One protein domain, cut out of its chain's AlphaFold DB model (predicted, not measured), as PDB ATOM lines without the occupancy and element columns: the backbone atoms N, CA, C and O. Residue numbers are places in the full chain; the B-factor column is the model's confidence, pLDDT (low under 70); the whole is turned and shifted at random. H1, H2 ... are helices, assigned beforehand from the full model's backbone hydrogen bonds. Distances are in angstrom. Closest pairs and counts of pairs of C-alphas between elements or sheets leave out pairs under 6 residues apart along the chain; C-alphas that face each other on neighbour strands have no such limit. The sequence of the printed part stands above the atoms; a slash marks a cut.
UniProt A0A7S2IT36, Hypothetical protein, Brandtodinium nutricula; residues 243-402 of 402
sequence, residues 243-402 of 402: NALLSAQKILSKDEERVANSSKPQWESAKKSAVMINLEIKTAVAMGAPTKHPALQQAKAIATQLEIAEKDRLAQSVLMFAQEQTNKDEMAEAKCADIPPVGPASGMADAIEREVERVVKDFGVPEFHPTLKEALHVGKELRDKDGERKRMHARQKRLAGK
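AT A GLANCE: This is residues 243 to 402 of the 402 residues of the protein "Hypothetical protein" of Brandtodinium nutricula (UniProt A0A7S2IT36). A long rod built along one helix, H3: H1 and H2 pack on its earlier part and H4 and H5 on its later part, like two three-helix bundles set end to end and sharing H3. Residues 397 to 402 stick out at one end. The printed part has 160 residues with five named helices, H1 to H5 in chain order, and no named strand; its class is all helix. It is only just extended, close to loose, with a radius of gyration of the C-alphas of 23.1 A, and spans 87 by 28 by 18 A.

IN THESE COORDINATES: H3, residues 294 to 335, is 60.9 A long, from C-alpha 294 at (242.916, 234.193, 182.418) to C-alpha 335 at (256.282, 205.845, 234.684). H1 is residues 243 to 260, 25.8 A, and H2 residues 267 to 286, 28.9 A. H4 is residues 344 to 363, 27.9 A, and H5 residues 370 to 400, 45.4 A, ending at C-alpha 400 at (270.284, 212.226, 251.289).

HOW THE PARTS SIT: H3 is the hub of an up-and-down bundle, each helix running against the one before. Its residues 296 to 314 alone touch H2, closest at the C-alphas of Ala 274 and Ala 303, 4.6 A, at a shallow tilt of 14 degrees, opposite ways. Its residues 315 to 326 alone touch H5, closest at the C-alphas of Leu 319 and Ala 375, 4.7 A. The hairpin of H4 and H5 has closest C-alphas Ala 349 and Gly 379, 4.3 A. H1 and H2, also a hairpin, touch at C-alphas Ala 248 and Ile 277, 5.5 A. H1 and H4 are apart, as are H2 and H5. In H1 to H5, every O i to N i+4 pair is within hydrogen-bond range.

THE WHOLE: The C-alphas of Gly 288 and Lys 402, the two farthest apart, are 87.7 A apart. The printed part has no cut, and its four links are short. Mean pLDDT of the printed part is 97.1; residue 402 is under 70.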
ATOM      1  N   ASN A 243     240.928 223.577 179.898       95.38
ATOM      2  CA  ASN A 243     241.195 222.201 180.319       95.38
ATOM      3  C   ASN A 243     242.263 222.136 181.420       95.38
ATOM      4  O   ASN A 243     242.092 221.404 182.398       95.38
ATOM      5  N   ALA A 244     243.323 222.944 181.319       97.75
ATOM      6  CA  ALA A 244     244.335 223.055 182.369       97.75
ATOM      7  C   ALA A 244     243.739 223.574 183.692       97.75
ATOM      8  O   ALA A 244     244.058 223.045 184.758       97.75
ATOM      9  N   LEU A 245     242.831 224.557 183.638       98.19
ATOM     10  CA  LEU A 245     242.119 225.051 184.821       98.19
ATOM     11  C   LEU A 245     241.197 223.988 185.435       98.19
ATOM     12  O   LEU A 245     241.235 223.781 186.646       98.19
ATOM     13  N   LEU A 246     240.405 223.285 184.620       97.75
ATOM     14  CA  LEU A 246     239.535 222.202 185.091       97.75
ATOM     15  C   LEU A 246     240.349 221.071 185.741       97.75
ATOM     16  O   LEU A 246     239.978 220.559 186.800       97.75
ATOM     17  N   SER A 247     241.493 220.713 185.149       97.62
ATOM     18  CA  SER A 247     242.432 219.751 185.734       97.62
ATOM     19  C   SER A 247     242.972 220.248 187.080       97.62
ATOM     20  O   SER A 247     242.942 219.510 188.066       97.62
ATOM     21  N   ALA A 248     243.368 221.523 187.165       98.19
ATOM     22  CA  ALA A 248     243.843 222.139 188.401       98.19
ATOM     23  C   ALA A 248     242.794 222.123 189.521       98.19
ATOM     24  O   ALA A 248     243.107 221.736 190.646       98.19
ATOM     25  N   GLN A 249     241.540 222.459 189.211       98.38
ATOM     26  CA  GLN A 249     240.423 222.397 190.160       98.38
ATOM     27  C   GLN A 249     240.162 220.964 190.645       98.38
ATOM     28  O   GLN A 249     239.978 220.731 191.839       98.38
ATOM     29  N   LYS A 250     240.209 219.979 189.740       98.31
ATOM     30  CA  LYS A 250     240.055 218.559 190.089       98.31
ATOM     31  C   LYS A 250     241.197 218.053 190.973       98.31
ATOM     32  O   LYS A 250     240.967 217.239 191.865       98.31
ATOM     33  N   ILE A 251     242.426 218.493 190.713       98.19
ATOM     34  CA  ILE A 251     243.597 218.157 191.533       98.19
ATOM     35  C   ILE A 251     243.462 218.773 192.930       98.19
ATOM     36  O   ILE A 251     243.684 218.066 193.911       98.19
ATOM     37  N   LEU A 252     243.045 220.039 193.020       98.38
ATOM     38  CA  LEU A 252     242.793 220.723 194.289       98.38
ATOM     39  C   LEU A 252     241.735 219.990 195.125       98.38
ATOM     40  O   LEU A 252     242.018 219.613 196.255       98.38
ATOM     41  N   SER A 253     240.570 219.692 194.542       98.25
ATOM     42  CA  SER A 253     239.489 218.971 195.231       98.25
ATOM     43  C   SER A 253     239.945 217.602 195.761       98.25
ATOM     44  O   SER A 253     239.651 217.247 196.900       98.25
ATOM     45  N   LYS A 254     240.748 216.854 194.992       98.31
ATOM     46  CA  LYS A 254     241.330 215.583 195.457       98.31
ATOM     47  C   LYS A 254     242.324 215.757 196.605       98.31
ATOM     48  O   LYS A 254     242.438 214.868 197.449       98.31
ATOM     49  N   ASP A 255     243.103 216.835 196.605       98.44
ATOM     50  CA  ASP A 255     244.016 217.142 197.707       98.44
ATOM     51  C   ASP A 255     243.236 217.484 198.982       98.44
ATOM     52  O   ASP A 255     243.535 216.939 200.043       98.44
ATOM     53  N   GLU A 256     242.184 218.295 198.865       97.94
ATOM     54  CA  GLU A 256     241.287 218.650 199.968       97.94
ATOM     55  C   GLU A 256     240.613 217.413 200.578       97.94
ATOM     56  O   GLU A 256     240.638 217.235 201.796       97.94
ATOM     57  N   GLU A 257     240.098 216.499 199.750       98.19
ATOM     58  CA  GLU A 257     239.529 215.225 200.208       98.19
ATOM     59  C   GLU A 257     240.556 214.367 200.964       98.19
ATOM     60  O   GLU A 257     240.246 213.767 201.997       98.19
ATOM     61  N   ARG A 258     241.803 214.297 200.482       97.56
ATOM     62  CA  ARG A 258     242.872 213.545 201.165       97.56
ATOM     63  C   ARG A 258     243.237 214.154 202.509       97.56
ATOM     64  O   ARG A 258     243.513 213.412 203.450       97.56
ATOM     65  N   VAL A 259     243.259 215.480 202.589       97.44
ATOM     66  CA  VAL A 259     243.529 216.205 203.831       97.44
ATOM     67  C   VAL A 259     242.400 215.975 204.829       97.44
ATOM     68  O   VAL A 259     242.681 215.626 205.968       97.44
ATOM     69  N   ALA A 260     241.140 216.076 204.398       97.50
ATOM     70  CA  ALA A 260     239.979 215.853 205.260       97.50
ATOM     71  C   ALA A 260     239.929 214.427 205.839       97.50
ATOM     72  O   ALA A 260     239.519 214.230 206.980       97.50
ATOM     73  N   ASN A 261     240.385 213.435 205.072       97.75
ATOM     74  CA  ASN A 261     240.382 212.030 205.480       97.75
ATOM     75  C   ASN A 261     241.606 211.609 206.320       97.75
ATOM     76  O   ASN A 261     241.667 210.469 206.779       97.75
ATOM     77  N   SER A 262     242.597 212.485 206.510       97.56
ATOM     78  CA  SER A 262     243.845 212.169 207.210       97.56
ATOM     79  C   SER A 262     243.975 212.960 208.506       97.56
ATOM     80  O   SER A 262     243.863 214.179 208.521       97.56
ATOM     81  N   SER A 263     244.337 212.282 209.596       96.19
ATOM     82  CA  SER A 263     244.702 212.944 210.855       96.19
ATOM     83  C   SER A 263     246.100 213.571 210.832       96.19
ATOM     84  O   SER A 263     246.412 214.409 211.672       96.19
ATOM     85  N   LYS A 264     246.959 213.159 209.890       96.62
ATOM     86  CA  LYS A 264     248.320 213.686 209.728       96.62
ATOM     87  C   LYS A 264     248.374 214.774 208.647       96.62
ATOM     88  O   LYS A 264     247.710 214.605 207.619       96.62
ATOM     89  N   PRO A 265     249.205 215.821 208.808       96.81
ATOM     90  CA  PRO A 265     249.439 216.835 207.786       96.81
ATOM     91  C   PRO A 265     249.969 216.218 206.484       96.81
ATOM     92  O   PRO A 265     251.061 215.655 206.438       96.81
ATOM     93  N   GLN A 266     249.190 216.328 205.406       97.50
ATOM     94  CA  GLN A 266     249.510 215.768 204.085       97.50
ATOM     95  C   GLN A 266     250.268 216.784 203.210       97.50
ATOM     96  O   GLN A 266     249.754 217.261 202.194       97.50
ATOM     97  N   TRP A 267     251.488 217.159 203.606       97.81
ATOM     98  CA  TRP A 267     252.294 218.142 202.861       97.81
ATOM     99  C   TRP A 267     252.794 217.597 201.510       97.81
ATOM    100  O   TRP A 267     252.765 218.309 200.508       97.81
ATOM    101  N   GLU A 268     253.157 216.310 201.429       97.69
ATOM    102  CA  GLU A 268     253.585 215.690 200.165       97.69
ATOM    103  C   GLU A 268     252.485 215.688 199.096       97.69
ATOM    104  O   GLU A 268     252.780 215.741 197.900       97.69
ATOM    105  N   SER A 269     251.216 215.601 199.518       97.81
ATOM    106  CA  SER A 269     250.072 215.639 198.603       97.81
ATOM    107  C   SER A 269     249.950 217.014 197.945       97.81
ATOM    108  O   SER A 269     249.843 217.077 196.719       97.81
ATOM    109  N   ALA A 270     250.084 218.098 198.721       97.75
ATOM    110  CA  ALA A 270     250.097 219.462 198.192       97.75
ATOM    111  C   ALA A 270     251.254 219.668 197.207       97.75
ATOM    112  O   ALA A 270     251.026 220.116 196.084       97.75
ATOM    113  N   LYS A 271     252.468 219.234 197.578       98.00
ATOM    114  CA  LYS A 271     253.659 219.310 196.719       98.00
ATOM    115  C   LYS A 271     253.445 218.631 195.369       98.00
ATOM    116  O   LYS A 271     253.657 219.226 194.312       98.00
ATOM    117  N   LYS A 272     253.020 217.361 195.392       97.94
ATOM    118  CA  LYS A 272     252.769 216.571 194.175       97.94
ATOM    119  C   LYS A 272     251.682 217.225 193.322       97.94
ATOM    120  O   LYS A 272     251.834 217.309 192.107       97.94
ATOM    121  N   SER A 273     250.626 217.723 193.956       98.12
ATOM    122  CA  SER A 273     249.514 218.403 193.289       98.12
ATOM    123  C   SER A 273     249.958 219.695 192.597       98.12
ATOM    124  O   SER A 273     249.681 219.867 191.412       98.12
ATOM    125  N   ALA A 274     250.730 220.553 193.272       98.25
ATOM    126  CA  ALA A 274     251.284 221.773 192.681       98.25
ATOM    127  C   ALA A 274     252.188 221.475 191.471       98.25
ATOM    128  O   ALA A 274     252.074 222.120 190.427       98.25
ATOM    129  N   VAL A 275     253.051 220.457 191.573       98.06
ATOM    130  CA  VAL A 275     253.918 220.023 190.464       98.06
ATOM    131  C   VAL A 275     253.099 219.542 189.265       98.06
ATOM    132  O   VAL A 275     253.403 219.933 188.139       98.06
ATOM    133  N   MET A 276     252.054 218.738 189.489       98.12
ATOM    134  CA  MET A 276     251.175 218.261 188.416       98.12
ATOM    135  C   MET A 276     250.457 219.418 187.717       98.12
ATOM    136  O   MET A 276     250.458 219.473 186.493       98.12
ATOM    137  N   ILE A 277     249.920 220.387 188.465       98.19
ATOM    138  CA  ILE A 277     249.267 221.568 187.876       98.19
ATOM    139  C   ILE A 277     250.260 222.380 187.039       98.19
ATOM    140  O   ILE A 277     249.958 222.765 185.910       98.19
ATOM    141  N   ASN A 278     251.471 222.602 187.553       98.06
ATOM    142  CA  ASN A 278     252.523 223.294 186.810       98.06
ATOM    143  C   ASN A 278     252.939 222.536 185.535       98.06
ATOM    144  O   ASN A 278     253.303 223.173 184.545       98.06
ATOM    145  N   LEU A 279     252.893 221.199 185.536       97.56
ATOM    146  CA  LEU A 279     253.136 220.384 184.343       97.56
ATOM    147  C   LEU A 279     252.010 220.554 183.315       97.56
ATOM    148  O   LEU A 279     252.311 220.810 182.155       97.56
ATOM    149  N   GLU A 280     250.744 220.505 183.734       97.75
ATOM    150  CA  GLU A 280     249.589 220.721 182.846       97.75
ATOM    151  C   GLU A 280     249.609 222.111 182.198       97.75
ATOM    152  O   GLU A 280     249.421 222.244 180.990       97.75
ATOM    153  N   ILE A 281     249.935 223.156 182.969       98.12
ATOM    154  CA  ILE A 281     250.100 224.519 182.440       98.12
ATOM    155  C   ILE A 281     251.208 224.557 181.376       98.12
ATOM    156  O   ILE A 281     251.030 225.170 180.323       98.12
ATOM    157  N   LYS A 282     252.352 223.902 181.624       97.75
ATOM    158  CA  LYS A 282     253.460 223.841 180.656       97.75
ATOM    159  C   LYS A 282     253.062 223.097 179.385       97.75
ATOM    160  O   LYS A 282     253.390 223.570 178.301       97.75
ATOM    161  N   THR A 283     252.355 221.977 179.514       94.69
ATOM    162  CA  THR A 283     251.845 221.201 178.379       94.69
ATOM    163  C   THR A 283     250.875 222.033 177.545       94.69
ATOM    164  O   THR A 283     251.063 222.143 176.338       94.69
ATOM    165  N   ALA A 284     249.910 222.707 178.179       96.50
ATOM    166  CA  ALA A 284     248.961 223.576 177.486       96.50
ATOM    167  C   ALA A 284     249.668 224.702 176.709       96.50
ATOM    168  O   ALA A 284     249.355 224.940 175.544       96.50
ATOM    169  N   VAL A 285     250.666 225.361 177.315       97.25
ATOM    170  CA  VAL A 285     251.465 226.402 176.641       97.25
ATOM    171  C   VAL A 285     252.286 225.824 175.484       97.25
ATOM    172  O   VAL A 285     252.334 226.430 174.416       97.25
ATOM    173  N   ALA A 286     252.902 224.650 175.658       93.81
ATOM    174  CA  ALA A 286     253.652 223.978 174.594       93.81
ATOM    175  C   ALA A 286     252.760 223.586 173.403       93.81
ATOM    176  O   ALA A 286     253.227 223.581 172.267       93.81
ATOM    177  N   MET A 287     251.478 223.314 173.656       90.88
ATOM    178  CA  MET A 287     250.463 223.036 172.637       90.88
ATOM    179  C   MET A 287     249.831 224.301 172.026       90.88
ATOM    180  O   MET A 287     248.967 224.188 171.163       90.88
ATOM    181  N   GLY A 288     250.265 225.500 172.432       93.69
ATOM    182  CA  GLY A 288     249.853 226.767 171.819       93.69
ATOM    183  C   GLY A 288     248.906 227.632 172.653       93.69
ATOM    184  O   GLY A 288     248.454 228.664 172.160       93.69
ATOM    185  N   ALA A 289     248.618 227.279 173.911       96.75
ATOM    186  CA  ALA A 289     247.812 228.137 174.777       96.75
ATOM    187  C   ALA A 289     248.528 229.472 175.094       96.75
ATOM    188  O   ALA A 289     249.724 229.477 175.417       96.75
ATOM    189  N   PRO A 290     247.823 230.621 175.065       97.56
ATOM    190  CA  PRO A 290     248.441 231.916 175.322       97.56
ATOM    191  C   PRO A 290     248.877 232.049 176.788       97.56
ATOM    192  O   PRO A 290     248.086 231.896 177.715       97.56
ATOM    193  N   THR A 291     250.137 232.422 177.024       97.75
ATOM    194  CA  THR A 291     250.743 232.481 178.375       97.75
ATOM    195  C   THR A 291     250.046 233.435 179.347       97.75
ATOM    196  O   THR A 291     250.150 233.269 180.562       97.75
ATOM    197  N   LYS A 292     249.338 234.443 178.828       97.81
ATOM    198  CA  LYS A 292     248.576 235.426 179.613       97.81
ATOM    199  C   LYS A 292     247.077 235.108 179.691       97.81
ATOM    200  O   LYS A 292     246.316 235.977 180.103       97.81
ATOM    201  N   HIS A 293     246.649 233.900 179.319       98.00
ATOM    202  CA  HIS A 293     245.241 233.515 179.374       98.00
ATOM    203  C   HIS A 293     244.698 233.553 180.819       98.00
ATOM    204  O   HIS A 293     245.351 233.001 181.714       98.00
ATOM    205  N   PRO A 294     243.501 234.121 181.075       98.38
ATOM    206  CA  PRO A 294     242.916 234.193 182.418       98.38
ATOM    207  C   PRO A 294     242.805 232.829 183.116       98.38
ATOM    208  O   PRO A 294     243.166 232.705 184.283       98.38
ATOM    209  N   ALA A 295     242.392 231.780 182.395       98.25
ATOM    210  CA  ALA A 295     242.293 230.429 182.960       98.25
ATOM    211  C   ALA A 295     243.659 229.852 183.391       98.25
ATOM    212  O   ALA A 295     243.755 229.236 184.450       98.25
ATOM    213  N   LEU A 296     244.742 230.119 182.644       98.38
ATOM    214  CA  LEU A 296     246.091 229.700 183.053       98.38
ATOM    215  C   LEU A 296     246.593 230.498 184.259       98.38
ATOM    216  O   LEU A 296     247.278 229.944 185.116       98.38
ATOM    217  N   GLN A 297     246.242 231.783 184.360       98.25
ATOM    218  CA  GLN A 297     246.555 232.590 185.543       98.25
ATOM    219  C   GLN A 297     245.837 232.059 186.789       98.25
ATOM    220  O   GLN A 297     246.451 231.965 187.850       98.25
ATOM    221  N   GLN A 298     244.571 231.653 186.655       98.25
ATOM    222  CA  GLN A 298     243.820 231.014 187.737       98.25
ATOM    223  C   GLN A 298     244.417 229.653 188.119       98.25
ATOM    224  O   GLN A 298     244.645 229.403 189.299       98.25
ATOM    225  N   ALA A 299     244.759 228.806 187.142       98.31
ATOM    226  CA  ALA A 299     245.429 227.529 187.399       98.31
ATOM    227  C   ALA A 299     246.772 227.733 188.126       98.31
ATOM    228  O   ALA A 299     247.085 227.027 189.085       98.31
ATOM    229  N   LYS A 300     247.541 228.753 187.727       98.44
ATOM    230  CA  LYS A 300     248.785 229.141 188.400       98.44
ATOM    231  C   LYS A 300     248.542 229.613 189.835       98.44
ATOM    232  O   LYS A 300     249.310 229.253 190.720       98.44
ATOM    233  N   ALA A 301     247.478 230.378 190.083       98.38
ATOM    234  CA  ALA A 301     247.110 230.795 191.432       98.38
ATOM    235  C   ALA A 301     246.787 229.588 192.331       98.38
ATOM    236  O   ALA A 301     247.247 229.557 193.469       98.38
ATOM    237  N   ILE A 302     246.089 228.571 191.809       98.44
ATOM    238  CA  ILE A 302     245.835 227.308 192.527       98.44
ATOM    239  C   ILE A 302     247.152 226.588 192.850       98.44
ATOM    240  O   ILE A 302     247.350 226.145 193.980       98.44
ATOM    241  N   ALA A 303     248.083 226.500 191.894       98.31
ATOM    242  CA  ALA A 303     249.395 225.901 192.144       98.31
ATOM    243  C   ALA A 303     250.158 226.640 193.260       98.31
ATOM    244  O   ALA A 303     250.655 226.004 194.184       98.31
ATOM    245  N   THR A 304     250.182 227.977 193.232       98.31
ATOM    246  CA  THR A 304     250.801 228.790 194.292       98.31
ATOM    247  C   THR A 304     250.105 228.610 195.643       98.31
ATOM    248  O   THR A 304     250.778 228.540 196.668       98.31
ATOM    249  N   GLN A 305     248.775 228.493 195.673       98.25
ATOM    250  CA  GLN A 305     248.038 228.191 196.906       98.25
ATOM    251  C   GLN A 305     248.445 226.834 197.489       98.25
ATOM    252  O   GLN A 305     248.656 226.731 198.695       98.25
ATOM    253  N   LEU A 306     248.619 225.810 196.650       98.31
ATOM    254  CA  LEU A 306     249.102 224.499 197.087       98.31
ATOM    255  C   LEU A 306     250.563 224.534 197.557       98.31
ATOM    256  O   LEU A 306     250.889 223.855 198.523       98.31
ATOM    257  N   GLU A 307     251.431 225.343 196.948       98.00
ATOM    258  CA  GLU A 307     252.812 225.549 197.425       98.00
ATOM    259  C   GLU A 307     252.858 226.242 198.797       98.00
ATOM    260  O   GLU A 307     253.708 225.927 199.631       98.00
ATOM    261  N   ILE A 308     251.939 227.176 199.058       97.69
ATOM    262  CA  ILE A 308     251.778 227.783 200.387       97.69
ATOM    263  C   ILE A 308     251.267 226.725 201.372       97.69
ATOM    264  O   ILE A 308     251.883 226.506 202.414       97.69
ATOM    265  N   ALA A 309     250.213 225.988 201.005       98.00
ATOM    266  CA  ALA A 309     249.645 224.933 201.838       98.00
ATOM    267  C   ALA A 309     250.644 223.799 202.137       98.00
ATOM    268  O   ALA A 309     250.610 223.229 203.226       98.00
ATOM    269  N   GLU A 310     251.549 223.469 201.210       98.06
ATOM    270  CA  GLU A 310     252.662 222.538 201.440       98.06
ATOM    271  C   GLU A 310     253.506 222.996 202.633       98.06
ATOM    272  O   GLU A 310     253.727 222.216 203.562       98.06
ATOM    273  N   LYS A 311     253.940 224.261 202.630       98.12
ATOM    274  CA  LYS A 311     254.782 224.834 203.689       98.12
ATOM    275  C   LYS A 311     254.043 224.897 205.020       98.12
ATOM    276  O   LYS A 311     254.611 224.508 206.041       98.12
ATOM    277  N   ASP A 312     252.775 225.302 205.001       98.19
ATOM    278  CA  ASP A 312     251.938 225.386 206.199       98.19
ATOM    279  C   ASP A 312     251.748 224.002 206.842       98.19
ATOM    280  O   ASP A 312     251.948 223.827 208.048       98.19
ATOM    281  N   ARG A 313     251.428 222.982 206.034       98.06
ATOM    282  CA  ARG A 313     251.252 221.591 206.492       98.06
ATOM    283  C   ARG A 313     252.565 220.977 206.966       98.06
ATOM    284  O   ARG A 313     252.567 220.214 207.931       98.06
ATOM    285  N   LEU A 314     253.683 221.303 206.320       98.00
ATOM    286  CA  LEU A 314     254.998 220.845 206.757       98.00
ATOM    287  C   LEU A 314     255.346 221.436 208.130       98.00
ATOM    288  O   LEU A 314     255.774 220.707 209.021       98.00
ATOM    289  N   ALA A 315     255.069 222.723 208.346       98.19
ATOM    290  CA  ALA A 315     255.256 223.365 209.642       98.19
ATOM    291  C   ALA A 315     254.322 222.786 210.729       98.19
ATOM    292  O   ALA A 315     254.755 222.562 211.860       98.19
ATOM    293  N   GLN A 316     253.068 222.461 210.392       98.19
ATOM    294  CA  GLN A 316     252.161 221.723 211.288       98.19
ATOM    295  C   GLN A 316     252.690 220.325 211.638       98.19
ATOM    296  O   GLN A 316     252.545 219.884 212.776       98.19
ATOM    297  N   SER A 317     253.343 219.632 210.697       98.19
ATOM    298  CA  SER A 317     253.977 218.336 210.969       98.19
ATOM    299  C   SER A 317     255.091 218.452 212.011       98.19
ATOM    300  O   SER A 317     255.232 217.559 212.845       98.19
ATOM    301  N   VAL A 318     255.862 219.546 211.996       98.38
ATOM    302  CA  VAL A 318     256.894 219.814 213.015       98.38
ATOM    303  C   VAL A 318     256.260 220.091 214.377       98.38
ATOM    304  O   VAL A 318     256.736 219.581 215.388       98.38
ATOM    305  N   LEU A 319     255.155 220.841 214.416       98.31
ATOM    306  CA  LEU A 319     254.416 221.080 215.657       98.31
ATOM    307  C   LEU A 319     253.847 219.780 216.243       98.31
ATOM    308  O   LEU A 319     254.000 219.531 217.437       98.31
ATOM    309  N   MET A 320     253.256 218.918 215.413       97.94
ATOM    310  CA  MET A 320     252.799 217.596 215.854       97.94
ATOM    311  C   MET A 320     253.954 216.737 216.371       97.94
ATOM    312  O   MET A 320     253.816 216.097 217.410       97.94
ATOM    313  N   PHE A 321     255.110 216.759 215.701       98.25
ATOM    314  CA  PHE A 321     256.308 216.079 216.191       98.25
ATOM    315  C   PHE A 321     256.740 216.612 217.565       98.25
ATOM    316  O   PHE A 321     257.037 215.818 218.455       98.25
ATOM    317  N   ALA A 322     256.722 217.932 217.773       98.25
ATOM    318  CA  ALA A 322     257.032 218.545 219.063       98.25
ATOM    319  C   ALA A 322     256.053 218.107 220.165       98.25
ATOM    320  O   ALA A 322     256.484 217.706 221.244       98.25
ATOM    321  N   GLN A 323     254.751 218.090 219.876       98.12
ATOM    322  CA  GLN A 323     253.722 217.599 220.799       98.12
ATOM    323  C   GLN A 323     253.904 216.110 221.128       98.12
ATOM    324  O   GLN A 323     253.773 215.712 222.284       98.12
ATOM    325  N   GLU A 324     254.260 215.277 220.146       97.94
ATOM    326  CA  GLU A 324     254.583 213.869 220.384       97.94
ATOM    327  C   GLU A 324     255.800 213.698 221.300       97.94
ATOM    328  O   GLU A 324     255.811 212.778 222.121       97.94
ATOM    329  N   GLN A 325     256.824 214.551 221.183       98.12
ATOM    330  CA  GLN A 325     257.961 214.530 222.108       98.12
ATOM    331  C   GLN A 325     257.529 214.909 223.528       98.12
ATOM    332  O   GLN A 325     257.882 214.202 224.469       98.12
ATOM    333  N   THR A 326     256.699 215.942 223.685       98.00
ATOM    334  CA  THR A 326     256.142 216.315 224.993       98.00
ATOM    335  C   THR A 326     255.331 215.183 225.614       98.00
ATOM    336  O   THR A 326     255.576 214.818 226.759       98.00
ATOM    337  N   ASN A 327     254.451 214.540 224.845       97.81
ATOM    338  CA  ASN A 327     253.674 213.398 225.325       97.81
ATOM    339  C   ASN A 327     254.576 212.218 225.731       97.81
ATOM    340  O   ASN A 327     254.305 211.538 226.719       97.81
ATOM    341  N   LYS A 328     255.665 211.955 224.991       97.62
ATOM    342  CA  LYS A 328     256.645 210.910 225.349       97.62
ATOM    343  C   LYS A 328     257.359 211.225 226.657       97.62
ATOM    344  O   LYS A 328     257.553 210.312 227.458       97.62
ATOM    345  N   ASP A 329     257.745 212.481 226.859       97.81
ATOM    346  CA  ASP A 329     258.364 212.947 228.098       97.81
ATOM    347  C   ASP A 329     257.400 212.816 229.286       97.81
ATOM    348  O   ASP A 329     257.758 212.229 230.303       97.81
ATOM    349  N   GLU A 330     256.146 213.235 229.123       97.31
ATOM    350  CA  GLU A 330     255.103 213.115 230.151       97.31
ATOM    351  C   GLU A 330     254.785 211.655 230.490       97.31
ATOM    352  O   GLU A 330     254.654 211.291 231.659       97.31
ATOM    353  N   MET A 331     254.721 210.775 229.487       96.81
ATOM    354  CA  MET A 331     254.562 209.339 229.716       96.81
ATOM    355  C   MET A 331     255.778 208.713 230.408       96.81
ATOM    356  O   MET A 331     255.615 207.746 231.154       96.81
ATOM    357  N   ALA A 332     256.991 209.200 230.137       95.62
ATOM    358  CA  ALA A 332     258.199 208.738 230.817       95.62
ATOM    359  C   ALA A 332     258.217 209.208 232.278       95.62
ATOM    360  O   ALA A 332     258.506 208.411 233.168       95.62
ATOM    361  N   GLU A 333     257.829 210.458 232.523       95.81
ATOM    362  CA  GLU A 333     257.665 211.036 233.855       95.81
ATOM    363  C   GLU A 333     256.612 210.281 234.673       95.81
ATOM    364  O   GLU A 333     256.904 209.857 235.785       95.81
ATOM    365  N   ALA A 334     255.443 209.987 234.095       96.38
ATOM    366  CA  ALA A 334     254.387 209.225 234.764       96.38
ATOM    367  C   ALA A 334     254.786 207.778 235.116       96.38
ATOM    368  O   ALA A 334     254.197 207.171 236.011       96.38
ATOM    369  N   LYS A 335     255.764 207.197 234.409       96.31
ATOM    370  CA  LYS A 335     256.282 205.845 234.684       96.31
ATOM    371  C   LYS A 335     257.375 205.827 235.752       96.31
ATOM    372  O   LYS A 335     257.668 204.757 236.287       96.31
ATOM    373  N   CYS A 336     257.997 206.963 236.048       93.38
ATOM    374  CA  CYS A 336     258.997 207.064 237.100       93.38
ATOM    375  C   CYS A 336     258.306 207.223 238.461       93.38
ATOM    376  O   CYS A 336     257.545 208.158 238.675       93.38
ATOM    377  N   ALA A 337     258.589 206.312 239.399       91.62
ATOM    378  CA  ALA A 337     258.105 206.429 240.780       91.62
ATOM    379  C   ALA A 337     258.827 207.541 241.571       91.62
ATOM    380  O   ALA A 337     258.267 208.087 242.517       91.62
ATOM    381  N   ASP A 338     260.054 207.873 241.163       92.62
ATOM    382  CA  ASP A 338     260.910 208.917 241.735       92.62
ATOM    383  C   ASP A 338     261.105 210.084 240.748       92.62
ATOM    384  O   ASP A 338     260.499 210.118 239.678       92.62
ATOM    385  N   ILE A 339     261.970 211.053 241.083       91.56
ATOM    386  CA  ILE A 339     262.265 212.201 240.211       91.56
ATOM    387  C   ILE A 339     262.734 211.705 238.831       91.56
ATOM    388  O   ILE A 339     263.746 210.993 238.763       91.56
ATOM    389  N   PRO A 340     262.086 212.139 237.733       95.06
ATOM    390  CA  PRO A 340     262.494 211.773 236.383       95.06
ATOM    391  C   PRO A 340     263.975 212.099 236.111       95.06
ATOM    392  O   PRO A 340     264.510 213.075 236.656       95.06
ATOM    393  N   PRO A 341     264.678 211.299 235.291       95.56
ATOM    394  CA  PRO A 341     266.090 211.525 234.991       95.56
ATOM    395  C   PRO A 341     266.316 212.859 234.259       95.56
ATOM    396  O   PRO A 341     265.490 213.291 233.459       95.56
ATOM    397  N   VAL A 342     267.463 213.492 234.522       96.69
ATOM    398  CA  VAL A 342     267.903 214.733 233.858       96.69
ATOM    399  C   VAL A 342     268.539 214.401 232.511       96.69
ATOM    400  O   VAL A 342     269.381 213.504 232.441       96.69
ATOM    401  N   GLY A 343     268.191 215.146 231.464       96.06
ATOM    402  CA  GLY A 343     268.789 215.048 230.132       96.06
ATOM    403  C   GLY A 343     267.826 214.651 229.006       96.06
ATOM    404  O   GLY A 343     267.911 215.266 227.941       96.06
ATOM    405  N   PRO A 344     266.902 213.680 229.177       97.31
ATOM    406  CA  PRO A 344     266.011 213.255 228.096       97.31
ATOM    407  C   PRO A 344     265.162 214.384 227.500       97.31
ATOM    408  O   PRO A 344     265.102 214.501 226.278       97.31
ATOM    409  N   ALA A 345     264.577 215.249 228.335       96.75
ATOM    410  CA  ALA A 345     263.761 216.372 227.866       96.75
ATOM    411  C   ALA A 345     264.591 217.409 227.086       96.75
ATOM    412  O   ALA A 345     264.156 217.879 226.035       96.75
ATOM    413  N   SER A 346     265.829 217.686 227.517       97.81
ATOM    414  CA  SER A 346     266.763 218.518 226.742       97.81
ATOM    415  C   SER A 346     267.090 217.891 225.380       97.81
ATOM    416  O   SER A 346     267.051 218.576 224.364       97.81
ATOM    417  N   GLY A 347     267.334 216.576 225.329       97.56
ATOM    418  CA  GLY A 347     267.595 215.869 224.070       97.56
ATOM    419  C   GLY A 347     266.401 215.859 223.105       97.56
ATOM    420  O   GLY A 347     266.590 215.917 221.888       97.56
ATOM    421  N   MET A 348     265.172 215.822 223.634       97.94
ATOM    422  CA  MET A 348     263.942 215.977 222.849       97.94
ATOM    423  C   MET A 348     263.783 217.403 222.308       97.94
ATOM    424  O   MET A 348     263.445 217.565 221.137       97.94
ATOM    425  N   ALA A 349     264.092 218.427 223.109       98.19
ATOM    426  CA  ALA A 349     264.118 219.814 222.647       98.19
ATOM    427  C   ALA A 349     265.126 220.017 221.502       98.19
ATOM    428  O   ALA A 349     264.778 220.587 220.469       98.19
ATOM    429  N   ASP A 350     266.334 219.459 221.627       98.12
ATOM    430  CA  ASP A 350     267.352 219.495 220.568       98.12
ATOM    431  C   ASP A 350     266.898 218.755 219.298       98.12
ATOM    432  O   ASP A 350     267.349 219.056 218.192       98.12
ATOM    433  N   ALA A 351     266.040 217.736 219.425       98.19
ATOM    434  CA  ALA A 351     265.448 217.056 218.275       98.19
ATOM    435  C   ALA A 351     264.406 217.937 217.567       98.19
ATOM    436  O   ALA A 351     264.382 217.957 216.340       98.19
ATOM    437  N   ILE A 352     263.589 218.685 218.318       98.38
ATOM    438  CA  ILE A 352     262.623 219.643 217.759       98.38
ATOM    439  C   ILE A 352     263.352 220.772 217.024       98.38
ATOM    440  O   ILE A 352     263.011 221.067 215.883       98.38
ATOM    441  N   GLU A 353     264.383 221.367 217.630       98.38
ATOM    442  CA  GLU A 353     265.168 222.442 217.001       98.38
ATOM    443  C   GLU A 353     265.829 221.978 215.695       98.38
ATOM    444  O   GLU A 353     265.743 222.674 214.683       98.38
ATOM    445  N   ARG A 354     266.407 220.767 215.680       98.44
ATOM    446  CA  ARG A 354     266.968 220.163 214.459       98.44
ATOM    447  C   ARG A 354     265.916 219.935 213.377       98.44
ATOM    448  O   ARG A 354     266.209 220.115 212.198       98.44
ATOM    449  N   GLU A 355     264.705 219.532 213.756       98.38
ATOM    450  CA  GLU A 355     263.605 219.331 212.811       98.38
ATOM    451  C   GLU A 355     263.140 220.661 212.196       98.38
ATOM    452  O   GLU A 355     262.940 220.741 210.982       98.38
ATOM    453  N   VAL A 356     263.032 221.718 213.011       98.50
ATOM    454  CA  VAL A 356     262.728 223.084 212.551       98.50
ATOM    455  C   VAL A 356     263.804 223.570 211.579       98.50
ATOM    456  O   VAL A 356     263.473 224.010 210.479       98.50
ATOM    457  N   GLU A 357     265.084 223.441 211.941       98.25
ATOM    458  CA  GLU A 357     266.206 223.842 211.084       98.25
ATOM    459  C   GLU A 357     266.189 223.087 209.749       98.25
ATOM    460  O   GLU A 357     266.329 223.701 208.690       98.25
ATOM    461  N   ARG A 358     265.941 221.771 209.778       98.12
ATOM    462  CA  ARG A 358     265.825 220.949 208.567       98.12
ATOM    463  C   ARG A 358     264.702 221.444 207.660       98.12
ATOM    464  O   ARG A 358     264.898 221.578 206.457       98.12
ATOM    465  N   VAL A 359     263.524 221.726 208.214       98.19
ATOM    466  CA  VAL A 359     262.362 222.180 207.437       98.19
ATOM    467  C   VAL A 359     262.574 223.575 206.838       98.19
ATOM    468  O   VAL A 359     262.219 223.806 205.680       98.19
ATOM    469  N   VAL A 360     263.213 224.487 207.571       98.19
ATOM    470  CA  VAL A 360     263.600 225.804 207.044       98.19
ATOM    471  C   VAL A 360     264.625 225.656 205.917       98.19
ATOM    472  O   VAL A 360     264.434 226.207 204.833       98.19
ATOM    473  N   LYS A 361     265.691 224.885 206.150       98.12
ATOM    474  CA  LYS A 361     266.832 224.770 205.236       98.12
ATOM    475  C   LYS A 361     266.511 223.985 203.968       98.12
ATOM    476  O   LYS A 361     266.821 224.448 202.873       98.12
ATOM    477  N   ASP A 362     265.900 222.813 204.107       97.62
ATOM    478  CA  ASP A 362     265.742 221.868 202.997       97.62
ATOM    479  C   ASP A 362     264.454 222.122 202.200       97.62
ATOM    480  O   ASP A 362     264.393 221.824 201.007       97.62
ATOM    481  N   PHE A 363     263.421 222.686 202.840       96.06
ATOM    482  CA  PHE A 363     262.096 222.886 202.233       96.06
ATOM    483  C   PHE A 363     261.698 224.363 202.094       96.06
ATOM    484  O   PHE A 363     260.666 224.666 201.493       96.06
ATOM    485  N   GLY A 364     262.510 225.297 202.601       97.12
ATOM    486  CA  GLY A 364     262.290 226.732 202.413       97.12
ATOM    487  C   GLY A 364     261.026 227.256 203.098       97.12
ATOM    488  O   GLY A 364     260.363 228.162 202.573       97.12
ATOM    489  N   VAL A 365     260.653 226.671 204.241       98.06
ATOM    490  CA  VAL A 365     259.600 227.225 205.100       98.06
ATOM    491  C   VAL A 365     260.137 228.498 205.768       98.06
ATOM    492  O   VAL A 365     261.255 228.472 206.282       98.06
ATOM    493  N   PRO A 366     259.391 229.620 205.778       97.94
ATOM    494  CA  PRO A 366     259.857 230.850 206.414       97.94
ATOM    495  C   PRO A 366     260.176 230.651 207.902       97.94
ATOM    496  O   PRO A 366     259.335 230.163 208.653       97.94
ATOM    497  N   GLU A 367     261.345 231.111 208.356       97.75
ATOM    498  CA  GLU A 367     261.778 231.013 209.765       97.75
ATOM    499  C   GLU A 367     260.765 231.613 210.752       97.75
ATOM    500  O   GLU A 367     260.598 231.138 211.873       97.75
ATOM    501  N   PHE A 368     260.045 232.654 210.327       97.25
ATOM    502  CA  PHE A 368     259.061 233.348 211.156       97.25
ATOM    503  C   PHE A 368     257.656 232.728 211.117       97.25
ATOM    504  O   PHE A 368     256.721 233.366 211.614       97.25
ATOM    505  N   HIS A 369     257.489 231.527 210.554       98.12
ATOM    506  CA  HIS A 369     256.191 230.864 210.456       98.12
ATOM    507  C   HIS A 369     255.566 230.635 211.853       98.12
ATOM    508  O   HIS A 369     256.250 230.112 212.739       98.12
ATOM    509  N   PRO A 370     254.284 230.991 212.083       98.31
ATOM    510  CA  PRO A 370     253.660 230.918 213.410       98.31
ATOM    511  C   PRO A 370     253.753 229.538 214.071       98.31
ATOM    512  O   PRO A 370     254.188 229.436 215.215       98.31
ATOM    513  N   THR A 371     253.459 228.464 213.334       98.25
ATOM    514  CA  THR A 371     253.495 227.099 213.889       98.25
ATOM    515  C   THR A 371     254.913 226.599 214.185       98.25
ATOM    516  O   THR A 371     255.093 225.795 215.096       98.25
ATOM    517  N   LEU A 372     255.945 227.101 213.486       98.31
ATOM    518  CA  LEU A 372     257.338 226.797 213.838       98.31
ATOM    519  C   LEU A 372     257.736 227.501 215.139       98.31
ATOM    520  O   LEU A 372     258.435 226.913 215.960       98.31
ATOM    521  N   LYS A 373     257.255 228.731 215.368       98.31
ATOM    522  CA  LYS A 373     257.461 229.433 216.645       98.31
ATOM    523  C   LYS A 373     256.789 228.704 217.804       98.31
ATOM    524  O   LYS A 373     257.389 228.599 218.868       98.31
ATOM    525  N   GLU A 374     255.583 228.183 217.594       98.31
ATOM    526  CA  GLU A 374     254.899 227.335 218.576       98.31
ATOM    527  C   GLU A 374     255.695 226.053 218.855       98.31
ATOM    528  O   GLU A 374     255.926 225.720 220.014       98.31
ATOM    529  N   ALA A 375     256.211 225.378 217.821       98.31
ATOM    530  CA  ALA A 375     257.049 224.192 218.002       98.31
ATOM    531  C   ALA A 375     258.338 224.500 218.793       98.31
ATOM    532  O   ALA A 375     258.703 223.760 219.707       98.31
ATOM    533  N   LEU A 376     259.004 225.624 218.503       98.31
ATOM    534  CA  LEU A 376     260.169 226.090 219.264       98.31
ATOM    535  C   LEU A 376     259.810 226.460 220.711       98.31
ATOM    536  O   LEU A 376     260.612 226.237 221.618       98.31
ATOM    537  N   HIS A 377     258.613 227.000 220.945       98.31
ATOM    538  CA  HIS A 377     258.118 227.266 222.292       98.31
ATOM    539  C   HIS A 377     257.974 225.970 223.096       98.31
ATOM    540  O   HIS A 377     258.494 225.897 224.206       98.31
ATOM    541  N   VAL A 378     257.396 224.922 222.500       98.38
ATOM    542  CA  VAL A 378     257.320 223.583 223.109       98.38
ATOM    543  C   VAL A 378     258.720 223.034 223.425       98.38
ATOM    544  O   VAL A 378     258.962 222.520 224.516       98.38
ATOM    545  N   GLY A 379     259.682 223.194 222.509       98.00
ATOM    546  CA  GLY A 379     261.081 222.821 222.759       98.00
ATOM    547  C   GLY A 379     261.697 223.566 223.952       98.00
ATOM    548  O   GLY A 379     262.392 222.968 224.776       98.00
ATOM    549  N   LYS A 380     261.402 224.861 224.100       98.44
ATOM    550  CA  LYS A 380     261.836 225.657 225.255       98.44
ATOM    551  C   LYS A 380     261.215 225.154 226.562       98.44
ATOM    552  O   LYS A 380     261.945 224.990 227.538       98.44
ATOM    553  N   GLU A 381     259.915 224.869 226.578       98.38
ATOM    554  CA  GLU A 381     259.227 224.330 227.760       98.38
ATOM    555  C   GLU A 381     259.838 222.999 228.224       98.38
ATOM    556  O   GLU A 381     260.039 222.795 229.421       98.38
ATOM    557  N   LEU A 382     260.214 222.113 227.293       98.06
ATOM    558  CA  LEU A 382     260.917 220.865 227.615       98.06
ATOM    559  C   LEU A 382     262.285 221.109 228.276       98.06
ATOM    560  O   LEU A 382     262.628 220.433 229.248       98.06
ATOM    561  N   ARG A 383     263.058 222.099 227.810       98.25
ATOM    562  CA  ARG A 383     264.327 222.481 228.463       98.25
ATOM    563  C   ARG A 383     264.107 223.032 229.868       98.25
ATOM    564  O   ARG A 383     264.875 222.712 230.778       98.25
ATOM    565  N   ASP A 384     263.061 223.831 230.058       98.06
ATOM    566  CA  ASP A 384     262.718 224.389 231.365       98.06
ATOM    567  C   ASP A 384     262.319 223.272 232.353       98.06
ATOM    568  O   ASP A 384     262.862 223.234 233.467       98.06
ATOM    569  N   LYS A 385     261.499 222.296 231.916       97.25
ATOM    570  CA  LYS A 385     261.164 221.069 232.675       97.25
ATOM    571  C   LYS A 385     262.419 220.270 233.061       97.25
ATOM    572  O   LYS A 385     262.572 219.855 234.212       97.25
ATOM    573  N   ASP A 386     263.373 220.091 232.147       97.62
ATOM    574  CA  ASP A 386     264.635 219.396 232.452       97.62
ATOM    575  C   ASP A 386     265.491 220.160 233.480       97.62
ATOM    576  O   ASP A 386     266.093 219.582 234.395       97.62
ATOM    577  N   GLY A 387     265.498 221.492 233.382       97.81
ATOM    578  CA  GLY A 387     266.120 222.379 234.359       97.81
ATOM    579  C   GLY A 387     265.510 222.240 235.756       97.81
ATOM    580  O   GLY A 387     266.241 222.257 236.753       97.81
ATOM    581  N   GLU A 388     264.190 222.067 235.851       97.69
ATOM    582  CA  GLU A 388     263.489 221.768 237.105       97.69
ATOM    583  C   GLU A 388     263.899 220.414 237.678       97.69
ATOM    584  O   GLU A 388     264.296 220.345 238.847       97.69
ATOM    585  N   ARG A 389     263.919 219.363 236.852       96.94
ATOM    586  CA  ARG A 389     264.377 218.022 237.254       96.94
ATOM    587  C   ARG A 389     265.801 218.062 237.799       96.94
ATOM    588  O   ARG A 389     266.073 217.505 238.863       96.94
ATOM    589  N   LYS A 390     266.702 218.811 237.156       97.69
ATOM    590  CA  LYS A 390     268.083 219.013 237.628       97.69
ATOM    591  C   LYS A 390     268.144 219.670 239.006       97.69
ATOM    592  O   LYS A 390     268.937 219.251 239.856       97.69
ATOM    593  N   ARG A 391     267.306 220.682 239.254       97.69
ATOM    594  CA  ARG A 391     267.197 221.337 240.570       97.69
ATOM    595  C   ARG A 391     266.656 220.377 241.630       97.69
ATOM    596  O   ARG A 391     267.183 220.348 242.743       97.69
ATOM    597  N   MET A 392     265.658 219.568 241.281       96.06
ATOM    598  CA  MET A 392     265.043 218.592 242.180       96.06
ATOM    599  C   MET A 392     266.009 217.451 242.541       96.06
ATOM    600  O   MET A 392     266.176 217.160 243.727       96.06
ATOM    601  N   HIS A 393     266.750 216.900 241.573       95.31
ATOM    602  CA  HIS A 393     267.829 215.925 241.811       95.31
ATOM    603  C   HIS A 393     268.922 216.484 242.726       95.31
ATOM    604  O   HIS A 393     269.330 215.842 243.695       95.31
ATOM    605  N   ALA A 394     269.377 217.717 242.476       96.56
ATOM    606  CA  ALA A 394     270.361 218.372 243.337       96.56
ATOM    607  C   ALA A 394     269.838 218.563 244.771       96.56
ATOM    608  O   ALA A 394     270.602 218.438 245.733       96.56
ATOM    609  N   ARG A 395     268.540 218.845 244.928       95.94
ATOM    610  CA  ARG A 395     267.884 218.956 246.235       95.94
ATOM    611  C   ARG A 395     267.815 217.608 246.948       95.94
ATOM    612  O   ARG A 395     268.205 217.549 248.110       95.94
ATOM    613  N   GLN A 396     267.397 216.542 246.266       95.06
ATOM    614  CA  GLN A 396     267.393 215.189 246.831       95.06
ATOM    615  C   GLN A 396     268.793 214.740 247.246       95.06
ATOM    616  O   GLN A 396     268.968 214.279 248.369       95.06
ATOM    617  N   LYS A 397     269.814 214.972 246.412       95.31
ATOM    618  CA  LYS A 397     271.207 214.642 246.751       95.31
ATOM    619  C   LYS A 397     271.694 215.362 248.015       95.31
ATOM    620  O   LYS A 397     272.431 214.782 248.804       95.31
ATOM    621  N   ARG A 398     271.279 216.617 248.226       94.56
ATOM    622  CA  ARG A 398     271.588 217.374 249.456       94.56
ATOM    623  C   ARG A 398     270.835 216.857 250.679       94.56
ATOM    624  O   ARG A 398     271.363 216.971 251.778       94.56
ATOM    625  N   LEU A 399     269.615 216.355 250.500       93.31
ATOM    626  CA  LEU A 399     268.818 215.778 251.584       93.31
ATOM    627  C   LEU A 399     269.327 214.391 251.987       93.31
ATOM    628  O   LEU A 399     269.386 214.121 253.172       93.31
ATOM    629  N   ALA A 400     269.740 213.560 251.029       92.00
ATOM    630  CA  ALA A 400     270.284 212.226 251.289       92.00
ATOM    631  C   ALA A 400     271.716 212.236 251.863       92.00
ATOM    632  O   ALA A 400     272.173 211.231 252.393       92.00
ATOM    633  N   GLY A 401     272.447 213.347 251.708       83.94
ATOM    634  CA  GLY A 401     273.787 213.538 252.275       83.94
ATOM    635  C   GLY A 401     273.811 214.167 253.673       83.94
ATOM    636  O   GLY A 401     274.897 214.446 254.179       83.94
ATOM    637  N   LYS A 402     272.642 214.448 254.255       62.50
ATOM    638  CA  LYS A 402     272.462 214.789 255.671       62.50
ATOM    639  C   LYS A 402     271.944 213.563 256.397       62.50
ATOM    640  O   LYS A 402     272.323 213.415 257.577       62.50
TER     641      LYS A 402